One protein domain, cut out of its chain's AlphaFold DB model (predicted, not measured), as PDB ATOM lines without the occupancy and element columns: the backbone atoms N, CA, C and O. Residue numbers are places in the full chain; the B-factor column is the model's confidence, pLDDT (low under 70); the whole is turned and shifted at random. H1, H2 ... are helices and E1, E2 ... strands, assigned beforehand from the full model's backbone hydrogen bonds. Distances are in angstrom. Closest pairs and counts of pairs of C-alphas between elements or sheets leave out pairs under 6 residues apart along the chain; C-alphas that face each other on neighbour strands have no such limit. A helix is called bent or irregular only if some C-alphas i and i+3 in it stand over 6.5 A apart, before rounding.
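AT A GLANCE: This is residues 271 to 356 of the 710 residues of an uncharacterized protein of Akkermansiaceae bacterium (UniProt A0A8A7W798). With little regular structure, the chain winds in stacked turns, a short three-sided solenoid: E1, E3 and E5 make one wall, the first part of bent E3 with E4 and E6 a second, paired residues 304 to 305 and 321 to 322 a third. H1 lies at one end, where residues 341 to 346 stick out. The printed part has 86 residues, 33 in named elements, ordered E1 E2 E3 E4 E5 H1 E6; class mixed, branched sheet parallel, compact, radius of gyration of the C-alphas 12.8 A, spans 40 by 23 by 23 A.

HOW THE PARTS SIT: E1, residues 271 to 274, is parallel to E3, residues 292 to 299; N 272 and O 296 are 3.0 A apart. E2, residues 286 to 288, pairs with no named strand. E3 bends by 119 degrees at residue 295. Parallel on its other side are E4, residues 308 to 310, N 309 to O 292 2.8 A, and E5, residues 314 to 316, N 299 to O 315 2.8 A. H1, residues 336 to 344, is not on the sheet; every O i to N i+4 pair is within hydrogen-bond range. E6, residues 350 to 352, is parallel to E4, N 310 to O 351 2.9 A.

IN THESE COORDINATES: E1 begins at C-alpha 271 (-13.273, -18.456, 45.265); E6 ends at C-alpha 352 (0.599, -19.282, 48.379). H1 is 12.0 A long.

THE WHOLE: The farthest C-alphas, Asn 279 and Leu 342, are 41.2 A apart. The printed part has no cut; links E1 to E2 and E5 to H1 are long. Residue 356 has pLDDT under 70.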
ATOM      1  N   PHE A 271     -13.312 -17.002  45.365       87.88
ATOM      2  CA  PHE A 271     -13.273 -18.456  45.265       87.88
ATOM      3  C   PHE A 271     -13.661 -18.916  43.854       87.88
ATOM      4  O   PHE A 271     -14.736 -18.574  43.362       87.88
ATOM      5  N   MET A 272     -12.790 -19.691  43.207       90.88
ATOM      6  CA  MET A 272     -12.914 -20.060  41.796       90.88
ATOM      7  C   MET A 272     -12.849 -21.574  41.582       90.88
ATOM      8  O   MET A 272     -12.070 -22.253  42.252       90.88
ATOM      9  N   SER A 273     -13.627 -22.076  40.616       92.06
ATOM     10  CA  SER A 273     -13.472 -23.423  40.062       92.06
ATOM     11  C   SER A 273     -12.977 -23.360  38.619       92.06
ATOM     12  O   SER A 273     -13.466 -22.560  37.817       92.06
ATOM     13  N   LEU A 274     -11.994 -24.198  38.303       92.56
ATOM     14  CA  LEU A 274     -11.303 -24.279  37.019       92.56
ATOM     15  C   LEU A 274     -11.446 -25.698  36.457       92.56
ATOM     16  O   LEU A 274     -11.445 -26.659  37.220       92.56
ATOM     17  N   GLY A 275     -11.533 -25.836  35.134       90.94
ATOM     18  CA  GLY A 275     -11.519 -27.135  34.447       90.94
ATOM     19  C   GLY A 275     -12.869 -27.715  34.024       90.94
ATOM     20  O   GLY A 275     -12.921 -28.594  33.164       90.94
ATOM     21  N   ARG A 276     -13.973 -27.205  34.581       91.19
ATOM     22  CA  ARG A 276     -15.342 -27.571  34.186       91.19
ATOM     23  C   ARG A 276     -16.253 -26.357  34.084       91.19
ATOM     24  O   ARG A 276     -16.111 -25.404  34.856       91.19
ATOM     25  N   TYR A 277     -17.206 -26.424  33.169       90.38
ATOM     26  CA  TYR A 277     -18.296 -25.464  33.035       90.38
ATOM     27  C   TYR A 277     -19.406 -25.732  34.061       90.38
ATOM     28  O   TYR A 277     -19.495 -26.813  34.648       90.38
ATOM     29  N   GLY A 278     -20.268 -24.741  34.297       85.12
ATOM     30  CA  GLY A 278     -21.385 -24.826  35.244       85.12
ATOM     31  C   GLY A 278     -22.438 -25.869  34.882       85.12
ATOM     32  O   GLY A 278     -23.146 -26.346  35.766       85.12
ATOM     33  N   ASN A 279     -22.504 -26.272  33.613       85.56
ATOM     34  CA  ASN A 279     -23.365 -27.350  33.133       85.56
ATOM     35  C   ASN A 279     -22.766 -28.761  33.341       85.56
ATOM     36  O   ASN A 279     -23.457 -29.744  33.094       85.56
ATOM     37  N   GLY A 280     -21.513 -28.865  33.801       86.69
ATOM     38  CA  GLY A 280     -20.801 -30.125  34.030       86.69
ATOM     39  C   GLY A 280     -19.830 -30.545  32.921       86.69
ATOM     40  O   GLY A 280     -19.027 -31.448  33.162       86.69
ATOM     41  N   ASP A 281     -19.848 -29.885  31.758       89.50
ATOM     42  CA  ASP A 281     -18.925 -30.163  30.648       89.50
ATOM     43  C   ASP A 281     -17.469 -29.857  31.064       89.50
ATOM     44  O   ASP A 281     -17.205 -28.924  31.832       89.50
ATOM     45  N   ASN A 282     -16.497 -30.618  30.551       90.06
ATOM     46  CA  ASN A 282     -15.076 -30.306  30.747       90.06
ATOM     47  C   ASN A 282     -14.641 -29.150  29.835       90.06
ATOM     48  O   ASN A 282     -15.268 -28.866  28.816       90.06
ATOM     49  N   TRP A 283     -13.535 -28.494  30.179       91.62
ATOM     50  CA  TRP A 283     -12.874 -27.566  29.263       91.62
ATOM     51  C   TRP A 283     -12.243 -28.322  28.088       91.62
ATOM     52  O   TRP A 283     -11.407 -29.195  28.298       91.62
ATOM     53  N   GLU A 284     -12.624 -27.962  26.862       86.44
ATOM     54  CA  GLU A 284     -12.121 -28.595  25.632       86.44
ATOM     55  C   GLU A 284     -11.315 -27.600  24.784       86.44
ATOM     56  O   GLU A 284     -10.120 -27.783  24.571       86.44
ATOM     57  N   ASN A 285     -11.935 -26.493  24.361       91.06
ATOM     58  CA  ASN A 285     -11.322 -25.494  23.474       91.06
ATOM     59  C   ASN A 285     -10.739 -24.301  24.252       91.06
ATOM     60  O   ASN A 285     -11.042 -23.142  23.954       91.06
ATOM     61  N   VAL A 286      -9.939 -24.580  25.285       93.25
ATOM     62  CA  VAL A 286      -9.404 -23.566  26.207       93.25
ATOM     63  C   VAL A 286      -7.876 -23.553  26.175       93.25
ATOM     64  O   VAL A 286      -7.230 -24.495  26.623       93.25
ATOM     65  N   THR A 287      -7.298 -22.446  25.710       93.06
ATOM     66  CA  THR A 287      -5.853 -22.180  25.757       93.06
ATOM     67  C   THR A 287      -5.565 -21.067  26.759       93.06
ATOM     68  O   THR A 287      -6.152 -19.989  26.676       93.06
ATOM     69  N   ILE A 288      -4.647 -21.306  27.700       93.62
ATOM     70  CA  ILE A 288      -4.243 -20.324  28.717       93.62
ATOM     71  C   ILE A 288      -2.723 -20.171  28.693       93.62
ATOM     72  O   ILE A 288      -1.991 -21.101  29.029       93.62
ATOM     73  N   ALA A 289      -2.252 -18.978  28.345       91.12
ATOM     74  CA  ALA A 289      -0.852 -18.599  28.461       91.12
ATOM     75  C   ALA A 289      -0.627 -17.781  29.743       91.12
ATOM     76  O   ALA A 289      -1.300 -16.778  29.962       91.12
ATOM     77  N   GLY A 290       0.365 -18.158  30.556       89.25
ATOM     78  CA  GLY A 290       0.743 -17.435  31.780       89.25
ATOM     79  C   GLY A 290      -0.040 -17.833  33.036       89.25
ATOM     80  O   GLY A 290      -1.059 -18.513  32.965       89.25
ATOM     81  N   ASN A 291       0.465 -17.429  34.201       91.94
ATOM     82  CA  ASN A 291      -0.040 -17.880  35.502       91.94
ATOM     83  C   ASN A 291      -1.464 -17.387  35.797       91.94
ATOM     84  O   ASN A 291      -1.894 -16.343  35.316       91.94
ATOM     85  N   ILE A 292      -2.173 -18.126  36.648       93.88
ATOM     86  CA  ILE A 292      -3.527 -17.803  37.110       93.88
ATOM     87  C   ILE A 292      -3.479 -17.355  38.569       93.88
ATOM     88  O   ILE A 292      -2.746 -17.937  39.368       93.88
ATOM     89  N   PHE A 293      -4.301 -16.369  38.933       93.38
ATOM     90  CA  PHE A 293      -4.488 -15.953  40.323       93.38
ATOM     91  C   PHE A 293      -5.937 -16.128  40.799       93.38
ATOM     92  O   PHE A 293      -6.877 -15.670  40.147       93.38
ATOM     93  N   ALA A 294      -6.111 -16.723  41.981       91.38
ATOM     94  CA  ALA A 294      -7.391 -16.790  42.689       91.38
ATOM     95  C   ALA A 294      -7.193 -16.628  44.207       91.38
ATOM     96  O   ALA A 294      -6.173 -17.052  44.744       91.38
ATOM     97  N   SER A 295      -8.170 -16.092  44.953       88.88
ATOM     98  CA  SER A 295      -8.072 -16.093  46.428       88.88
ATOM     99  C   SER A 295      -8.031 -17.534  46.951       88.88
ATOM    100  O   SER A 295      -7.141 -17.892  47.722       88.88
ATOM    101  N   ARG A 296      -8.926 -18.389  46.444       88.75
ATOM    102  CA  ARG A 296      -8.930 -19.845  46.639       88.75
ATOM    103  C   ARG A 296      -9.323 -20.512  45.321       88.75
ATOM    104  O   ARG A 296     -10.203 -19.998  44.633       88.75
ATOM    105  N   ALA A 297      -8.718 -21.650  44.993       90.75
ATOM    106  CA  ALA A 297      -9.007 -22.372  43.751       90.75
ATOM    107  C   ALA A 297      -9.392 -23.838  43.991       90.75
ATOM    108  O   ALA A 297      -8.794 -24.510  44.832       90.75
ATOM    109  N   ILE A 298     -10.347 -24.345  43.216       90.62
ATOM    110  CA  ILE A 298     -10.523 -25.778  42.950       90.62
ATOM    111  C   ILE A 298     -10.197 -26.003  41.477       90.62
ATOM    112  O   ILE A 298     -10.693 -25.275  40.620       90.62
ATOM    113  N   VAL A 299      -9.363 -26.997  41.184       91.69
ATOM    114  CA  VAL A 299      -9.092 -27.439  39.816       91.69
ATOM    115  C   VAL A 299      -9.695 -28.825  39.623       91.69
ATOM    116  O   VAL A 299      -9.284 -29.800  40.254       91.69
ATOM    117  N   GLU A 300     -10.713 -28.883  38.773       90.38
ATOM    118  CA  GLU A 300     -11.530 -30.056  38.494       90.38
ATOM    119  C   GLU A 300     -11.136 -30.699  37.158       90.38
ATOM    120  O   GLU A 300     -10.645 -30.037  36.242       90.38
ATOM    121  N   GLY A 301     -11.405 -31.999  37.033       84.06
ATOM    122  CA  GLY A 301     -11.210 -32.744  35.792       84.06
ATOM    123  C   GLY A 301      -9.752 -32.846  35.327       84.06
ATOM    124  O   GLY A 301      -8.797 -32.573  36.059       84.06
ATOM    125  N   ASN A 302      -9.586 -33.258  34.073       85.38
ATOM    126  CA  ASN A 302      -8.281 -33.413  33.435       85.38
ATOM    127  C   ASN A 302      -7.816 -32.068  32.865       85.38
ATOM    128  O   ASN A 302      -7.832 -31.855  31.655       85.38
ATOM    129  N   THR A 303      -7.446 -31.149  33.753       87.75
ATOM    130  CA  THR A 303      -7.105 -29.767  33.392       87.75
ATOM    131  C   THR A 303      -5.604 -29.524  33.491       87.75
ATOM    132  O   THR A 303      -4.978 -29.840  34.503       87.75
ATOM    133  N   ALA A 304      -5.026 -28.912  32.458       90.19
ATOM    134  CA  ALA A 304      -3.637 -28.473  32.451       90.19
ATOM    135  C   ALA A 304      -3.559 -26.951  32.601       90.19
ATOM    136  O   ALA A 304      -4.110 -26.217  31.781       90.19
ATOM    137  N   LEU A 305      -2.870 -26.471  33.638       92.56
ATOM    138  CA  LEU A 305      -2.653 -25.042  33.869       92.56
ATOM    139  C   LEU A 305      -1.152 -24.718  33.841       92.56
ATOM    140  O   LEU A 305      -0.352 -25.496  34.359       92.56
ATOM    141  N   PRO A 306      -0.736 -23.565  33.300       91.25
ATOM    142  CA  PRO A 306       0.676 -23.168  33.262       91.25
ATOM    143  C   PRO A 306       1.256 -22.806  34.643       91.25
ATOM    144  O   PRO A 306       2.441 -23.012  34.876       91.25
ATOM    145  N   GLY A 307       0.438 -22.297  35.567       92.19
ATOM    146  CA  GLY A 307       0.851 -21.920  36.921       92.19
ATOM    147  C   GLY A 307      -0.331 -21.414  37.744       92.19
ATOM    148  O   GLY A 307      -1.293 -20.884  37.180       92.19
ATOM    149  N   LEU A 308      -0.276 -21.581  39.067       92.81
ATOM    150  CA  LEU A 308      -1.376 -21.246  39.975       92.81
ATOM    151  C   LEU A 308      -0.879 -20.513  41.229       92.81
ATOM    152  O   LEU A 308      -0.208 -21.082  42.088       92.81
ATOM    153  N   ALA A 309      -1.265 -19.251  41.377       92.25
ATOM    154  CA  ALA A 309      -1.024 -18.450  42.570       92.25
ATOM    155  C   ALA A 309      -2.314 -18.302  43.383       92.25
ATOM    156  O   ALA A 309      -3.359 -17.917  42.852       92.25
ATOM    157  N   THR A 310      -2.244 -18.586  44.683       91.25
ATOM    158  CA  THR A 310      -3.399 -18.482  45.586       91.25
ATOM    159  C   THR A 310      -3.099 -17.710  46.864       91.25
ATOM    160  O   THR A 310      -1.944 -17.541  47.252       91.25
ATOM    161  N   ARG A 311      -4.145 -17.222  47.539       87.25
ATOM    162  CA  ARG A 311      -4.023 -16.544  48.842       87.25
ATOM    163  C   ARG A 311      -4.428 -17.428  50.022       87.25
ATOM    164  O   ARG A 311      -3.868 -17.294  51.103       87.25
ATOM    165  N   ARG A 312      -5.405 -18.315  49.825       85.62
ATOM    166  CA  ARG A 312      -5.996 -19.211  50.834       85.62
ATOM    167  C   ARG A 312      -5.914 -20.690  50.422       85.62
ATOM    168  O   ARG A 312      -6.673 -21.513  50.927       85.62
ATOM    169  N   GLY A 313      -5.006 -21.018  49.502       87.19
ATOM    170  CA  GLY A 313      -4.741 -22.380  49.044       87.19
ATOM    171  C   GLY A 313      -5.568 -22.830  47.839       87.19
ATOM    172  O   GLY A 313      -6.376 -22.088  47.271       87.19
ATOM    173  N   SER A 314      -5.336 -24.080  47.444       89.06
ATOM    174  CA  SER A 314      -5.948 -24.728  46.286       89.06
ATOM    175  C   SER A 314      -6.257 -26.201  46.561       89.06
ATOM    176  O   SER A 314      -5.653 -26.817  47.440       89.06
ATOM    177  N   GLN A 315      -7.213 -26.756  45.815       89.25
ATOM    178  CA  GLN A 315      -7.521 -28.186  45.773       89.25
ATOM    179  C   GLN A 315      -7.392 -28.666  44.327       89.25
ATOM    180  O   GLN A 315      -7.973 -28.057  43.430       89.25
ATOM    181  N   LEU A 316      -6.625 -29.732  44.104       89.75
ATOM    182  CA  LEU A 316      -6.340 -30.274  42.777       89.75
ATOM    183  C   LEU A 316      -6.947 -31.671  42.651       89.75
ATOM    184  O   LEU A 316      -6.784 -32.499  43.548       89.75
ATOM    185  N   SER A 317      -7.646 -31.932  41.550       87.75
ATOM    186  CA  SER A 317      -8.116 -33.278  41.219       87.75
ATOM    187  C   SER A 317      -6.977 -34.154  40.672       87.75
ATOM    188  O   SER A 317      -5.972 -33.647  40.175       87.75
ATOM    189  N   SER A 318      -7.121 -35.481  40.748       80.38
ATOM    190  CA  SER A 318      -6.060 -36.445  40.404       80.38
ATOM    191  C   SER A 318      -5.593 -36.400  38.941       80.38
ATOM    192  O   SER A 318      -4.487 -36.843  38.648       80.38
ATOM    193  N   GLY A 319      -6.409 -35.860  38.029       78.81
ATOM    194  CA  GLY A 319      -6.078 -35.680  36.609       78.81
ATOM    195  C   GLY A 319      -5.501 -34.306  36.253       78.81
ATOM    196  O   GLY A 319      -5.289 -34.028  35.076       78.81
ATOM    197  N   THR A 320      -5.288 -33.424  37.234       87.44
ATOM    198  CA  THR A 320      -4.809 -32.055  37.004       87.44
ATOM    199  C   THR A 320      -3.283 -31.993  36.919       87.44
ATOM    200  O   THR A 320      -2.584 -32.548  37.768       87.44
ATOM    201  N   THR A 321      -2.763 -31.225  35.958       89.88
ATOM    202  CA  THR A 321      -1.331 -30.894  35.878       89.88
ATOM    203  C   THR A 321      -1.108 -29.390  35.977       89.88
ATOM    204  O   THR A 321      -1.764 -28.631  35.264       89.88
ATOM    205  N   ILE A 322      -0.153 -28.951  36.800       89.25
ATOM    206  CA  ILE A 322       0.288 -27.549  36.860       89.25
ATOM    207  C   ILE A 322       1.733 -27.474  36.367       89.25
ATOM    208  O   ILE A 322       2.582 -28.219  36.851       89.25
ATOM    209  N   ALA A 323       2.002 -26.620  35.378       88.31
ATOM    210  CA  ALA A 323       3.268 -26.570  34.639       88.31
ATOM    211  C   ALA A 323       3.719 -27.954  34.117       88.31
ATOM    212  O   ALA A 323       4.901 -28.288  34.133       88.31
ATOM    213  N   GLY A 324       2.762 -28.791  33.694       86.62
ATOM    214  CA  GLY A 324       3.021 -30.150  33.200       86.62
ATOM    215  C   GLY A 324       3.351 -31.186  34.284       86.62
ATOM    216  O   GLY A 324       3.741 -32.301  33.950       86.62
ATOM    217  N   LYS A 325       3.199 -30.849  35.571       85.31
ATOM    218  CA  LYS A 325       3.496 -31.740  36.702       85.31
ATOM    219  C   LYS A 325       2.226 -32.105  37.469       85.31
ATOM    220  O   LYS A 325       1.353 -31.262  37.676       85.31
ATOM    221  N   THR A 326       2.155 -33.354  37.921       86.12
ATOM    222  CA  THR A 326       1.075 -33.862  38.778       86.12
ATOM    223  C   THR A 326       1.482 -33.754  40.244       86.12
ATOM    224  O   THR A 326       2.611 -34.081  40.606       86.12
ATOM    225  N   PHE A 327       0.552 -33.326  41.096       80.69
ATOM    226  CA  PHE A 327       0.768 -33.198  42.537       80.69
ATOM    227  C   PHE A 327      -0.104 -34.213  43.277       80.69
ATOM    228  O   PHE A 327      -1.330 -34.126  43.246       80.69
ATOM    229  N   ASN A 328       0.527 -35.175  43.952       75.56
ATOM    230  CA  ASN A 328      -0.181 -36.154  44.773       75.56
ATOM    231  C   ASN A 328      -0.446 -35.560  46.163       75.56
ATOM    232  O   ASN A 328       0.455 -35.476  46.994       75.56
ATOM    233  N   GLY A 329      -1.689 -35.147  46.416       77.56
ATOM    234  CA  GLY A 329      -2.102 -34.569  47.697       77.56
ATOM    235  C   GLY A 329      -1.959 -33.046  47.755       77.56
ATOM    236  O   GLY A 329      -2.082 -32.356  46.747       77.56
ATOM    237  N   ASN A 330      -1.760 -32.502  48.960       83.75
ATOM    238  CA  ASN A 330      -1.689 -31.055  49.164       83.75
ATOM    239  C   ASN A 330      -0.319 -30.501  48.705       83.75
ATOM    240  O   ASN A 330       0.693 -30.846  49.324       83.75
ATOM    241  N   PRO A 331      -0.264 -29.613  47.688       83.31
ATOM    242  CA  PRO A 331       0.991 -29.042  47.186       83.31
ATOM    243  C   PRO A 331       1.688 -28.104  48.187       83.31
ATOM    244  O   PRO A 331       2.851 -27.769  47.989       83.31
ATOM    245  N   PHE A 332       1.001 -27.697  49.260       85.19
ATOM    246  CA  PHE A 332       1.528 -26.816  50.311       85.19
ATOM    247  C   PHE A 332       2.051 -27.575  51.540       85.19
ATOM    248  O   PHE A 332       2.357 -26.964  52.564       85.19
ATOM    249  N   THR A 333       2.139 -28.907  51.472       86.00
ATOM    250  CA  THR A 333       2.779 -29.706  52.525       86.00
ATOM    251  C   THR A 333       4.282 -29.378  52.583       86.00
ATOM    252  O   THR A 333       4.933 -29.373  51.531       86.00
ATOM    253  N   PRO A 334       4.862 -29.126  53.775       82.62
ATOM    254  CA  PRO A 334       6.299 -28.889  53.917       82.62
ATOM    255  C   PRO A 334       7.136 -29.999  53.265       82.62
ATOM    256  O   PRO A 334       6.823 -31.178  53.413       82.62
ATOM    257  N   GLY A 335       8.197 -29.634  52.541       82.81
ATOM    258  CA  GLY A 335       9.090 -30.569  51.854       82.81
ATOM    259  C   GLY A 335       8.762 -30.786  50.375       82.81
ATOM    260  O   GLY A 335       9.677 -31.053  49.596       82.81
ATOM    261  N   VAL A 336       7.503 -30.624  49.941       85.44
ATOM    262  CA  VAL A 336       7.108 -30.824  48.528       85.44
ATOM    263  C   VAL A 336       7.792 -29.799  47.621       85.44
ATOM    264  O   VAL A 336       8.409 -30.153  46.614       85.44
ATOM    265  N   ARG A 337       7.740 -28.522  48.006       85.75
ATOM    266  CA  ARG A 337       8.383 -27.426  47.273       85.75
ATOM    267  C   ARG A 337       9.903 -27.541  47.294       85.75
ATOM    268  O   ARG A 337      10.548 -27.293  46.279       85.75
ATOM    269  N   GLU A 338      10.482 -27.863  48.446       86.50
ATOM    270  CA  GLU A 338      11.930 -27.995  48.611       86.50
ATOM    271  C   GLU A 338      12.464 -29.126  47.727       86.50
ATOM    272  O   GLU A 338      13.424 -28.924  46.988       86.50
ATOM    273  N   THR A 339      11.771 -30.268  47.707       85.12
ATOM    274  CA  THR A 339      12.083 -31.398  46.820       85.12
ATOM    275  C   THR A 339      11.975 -31.000  45.349       85.12
ATOM    276  O   THR A 339      12.863 -31.325  44.561       85.12
ATOM    277  N   TYR A 340      10.935 -30.248  44.973       84.94
ATOM    278  CA  TYR A 340      10.783 -29.748  43.604       84.94
ATOM    279  C   TYR A 340      11.955 -28.856  43.187       84.94
ATOM    280  O   TYR A 340      12.549 -29.071  42.136       84.94
ATOM    281  N   ARG A 341      12.330 -27.884  44.025       83.31
ATOM    282  CA  ARG A 341      13.446 -26.968  43.741       83.31
ATOM    283  C   ARG A 341      14.775 -27.701  43.619       83.31
ATOM    284  O   ARG A 341      15.578 -27.342  42.770       83.31
ATOM    285  N   LEU A 342      14.989 -28.722  44.447       84.88
ATOM    286  CA  LEU A 342      16.185 -29.560  44.382       84.88
ATOM    287  C   LEU A 342      16.231 -30.420  43.112       84.88
ATOM    288  O   LEU A 342      17.314 -30.657  42.591       84.88
ATOM    289  N   THR A 343      15.078 -30.879  42.621       84.06
ATOM    290  CA  THR A 343      15.003 -31.798  41.473       84.06
ATOM    291  C   THR A 343      15.013 -31.058  40.136       84.06
ATOM    292  O   THR A 343      15.699 -31.470  39.208       84.06
ATOM    293  N   GLU A 344      14.251 -29.971  40.028       81.75
ATOM    294  CA  GLU A 344      13.983 -29.286  38.756       81.75
ATOM    295  C   GLU A 344      14.767 -27.974  38.612       81.75
ATOM    296  O   GLU A 344      14.901 -27.459  37.507       81.75
ATOM    297  N   GLY A 345      15.254 -27.392  39.715       76.56
ATOM    298  CA  GLY A 345      15.961 -26.107  39.705       76.56
ATOM    299  C   GLY A 345      15.105 -24.891  39.320       76.56
ATOM    300  O   GLY A 345      15.645 -23.794  39.200       76.56
ATOM    301  N   ASP A 346      13.789 -25.057  39.138       78.81
ATOM    302  CA  ASP A 346      12.866 -24.003  38.696       78.81
ATOM    303  C   ASP A 346      11.958 -23.494  39.837       78.81
ATOM    304  O   ASP A 346      11.819 -24.097  40.911       78.81
ATOM    305  N   PHE A 347      11.310 -22.356  39.592       84.12
ATOM    306  CA  PHE A 347      10.281 -21.794  40.448       84.12
ATOM    307  C   PHE A 347       9.116 -22.777  40.629       84.12
ATOM    308  O   PHE A 347       8.641 -23.406  39.685       84.12
ATOM    309  N   PHE A 348       8.626 -22.886  41.864       87.44
ATOM    310  CA  PHE A 348       7.540 -23.806  42.187       87.44
ATOM    311  C   PHE A 348       6.223 -23.300  41.569       87.44
ATOM    312  O   PHE A 348       5.802 -22.185  41.878       87.44
ATOM    313  N   PRO A 349       5.557 -24.076  40.696       88.25
ATOM    314  CA  PRO A 349       4.503 -23.554  39.821       88.25
ATOM    315  C   PRO A 349       3.163 -23.315  40.532       88.25
ATOM    316  O   PRO A 349       2.252 -22.713  39.958       88.25
ATOM    317  N   ILE A 350       3.037 -23.769  41.782       89.75
ATOM    318  CA  ILE A 350       1.904 -23.495  42.663       89.75
ATOM    319  C   ILE A 350       2.421 -22.678  43.839       89.75
ATOM    320  O   ILE A 350       3.411 -23.051  44.448       89.75
ATOM    321  N   SER A 351       1.772 -21.576  44.192       89.38
ATOM    322  CA  SER A 351       2.260 -20.724  45.284       89.38
ATOM    323  C   SER A 351       1.139 -20.189  46.157       89.38
ATOM    324  O   SER A 351      -0.003 -20.026  45.711       89.38
ATOM    325  N   LEU A 352       1.488 -19.902  47.410       86.81
ATOM    326  CA  LEU A 352       0.599 -19.282  48.379       86.81
ATOM    327  C   LEU A 352       1.204 -17.956  48.846       86.81
ATOM    328  O   LEU A 352       2.375 -17.891  49.211       86.81
ATOM    329  N   SER A 353       0.417 -16.877  48.862       81.00
ATOM    330  CA  SER A 353       0.940 -15.546  49.212       81.00
ATOM    331  C   SER A 353       1.565 -15.484  50.612       81.00
ATOM    332  O   SER A 353       2.458 -14.677  50.841       81.00
ATOM    333  N   SER A 354       1.116 -16.328  51.549       73.75
ATOM    334  CA  SER A 354       1.657 -16.400  52.913       73.75
ATOM    335  C   SER A 354       3.028 -17.078  53.010       73.75
ATOM    336  O   SER A 354       3.679 -16.971  54.042       73.75
ATOM    337  N   GLU A 355       3.483 -17.781  51.969       71.94
ATOM    338  CA  GLU A 355       4.787 -18.464  51.969       71.94
ATOM    339  C   GLU A 355       5.954 -17.491  51.777       71.94
ATOM    340  O   GLU A 355       7.099 -17.783  52.123       71.94
ATOM    341  N   SER A 356       5.669 -16.301  51.253       65.81
ATOM    342  CA  SER A 356       6.635 -15.223  51.123       65.81
ATOM    343  C   SER A 356       6.557 -14.341  52.369       65.81
ATOM    344  O   SER A 356       5.954 -13.282  52.327       65.81
TER     345      SER A 356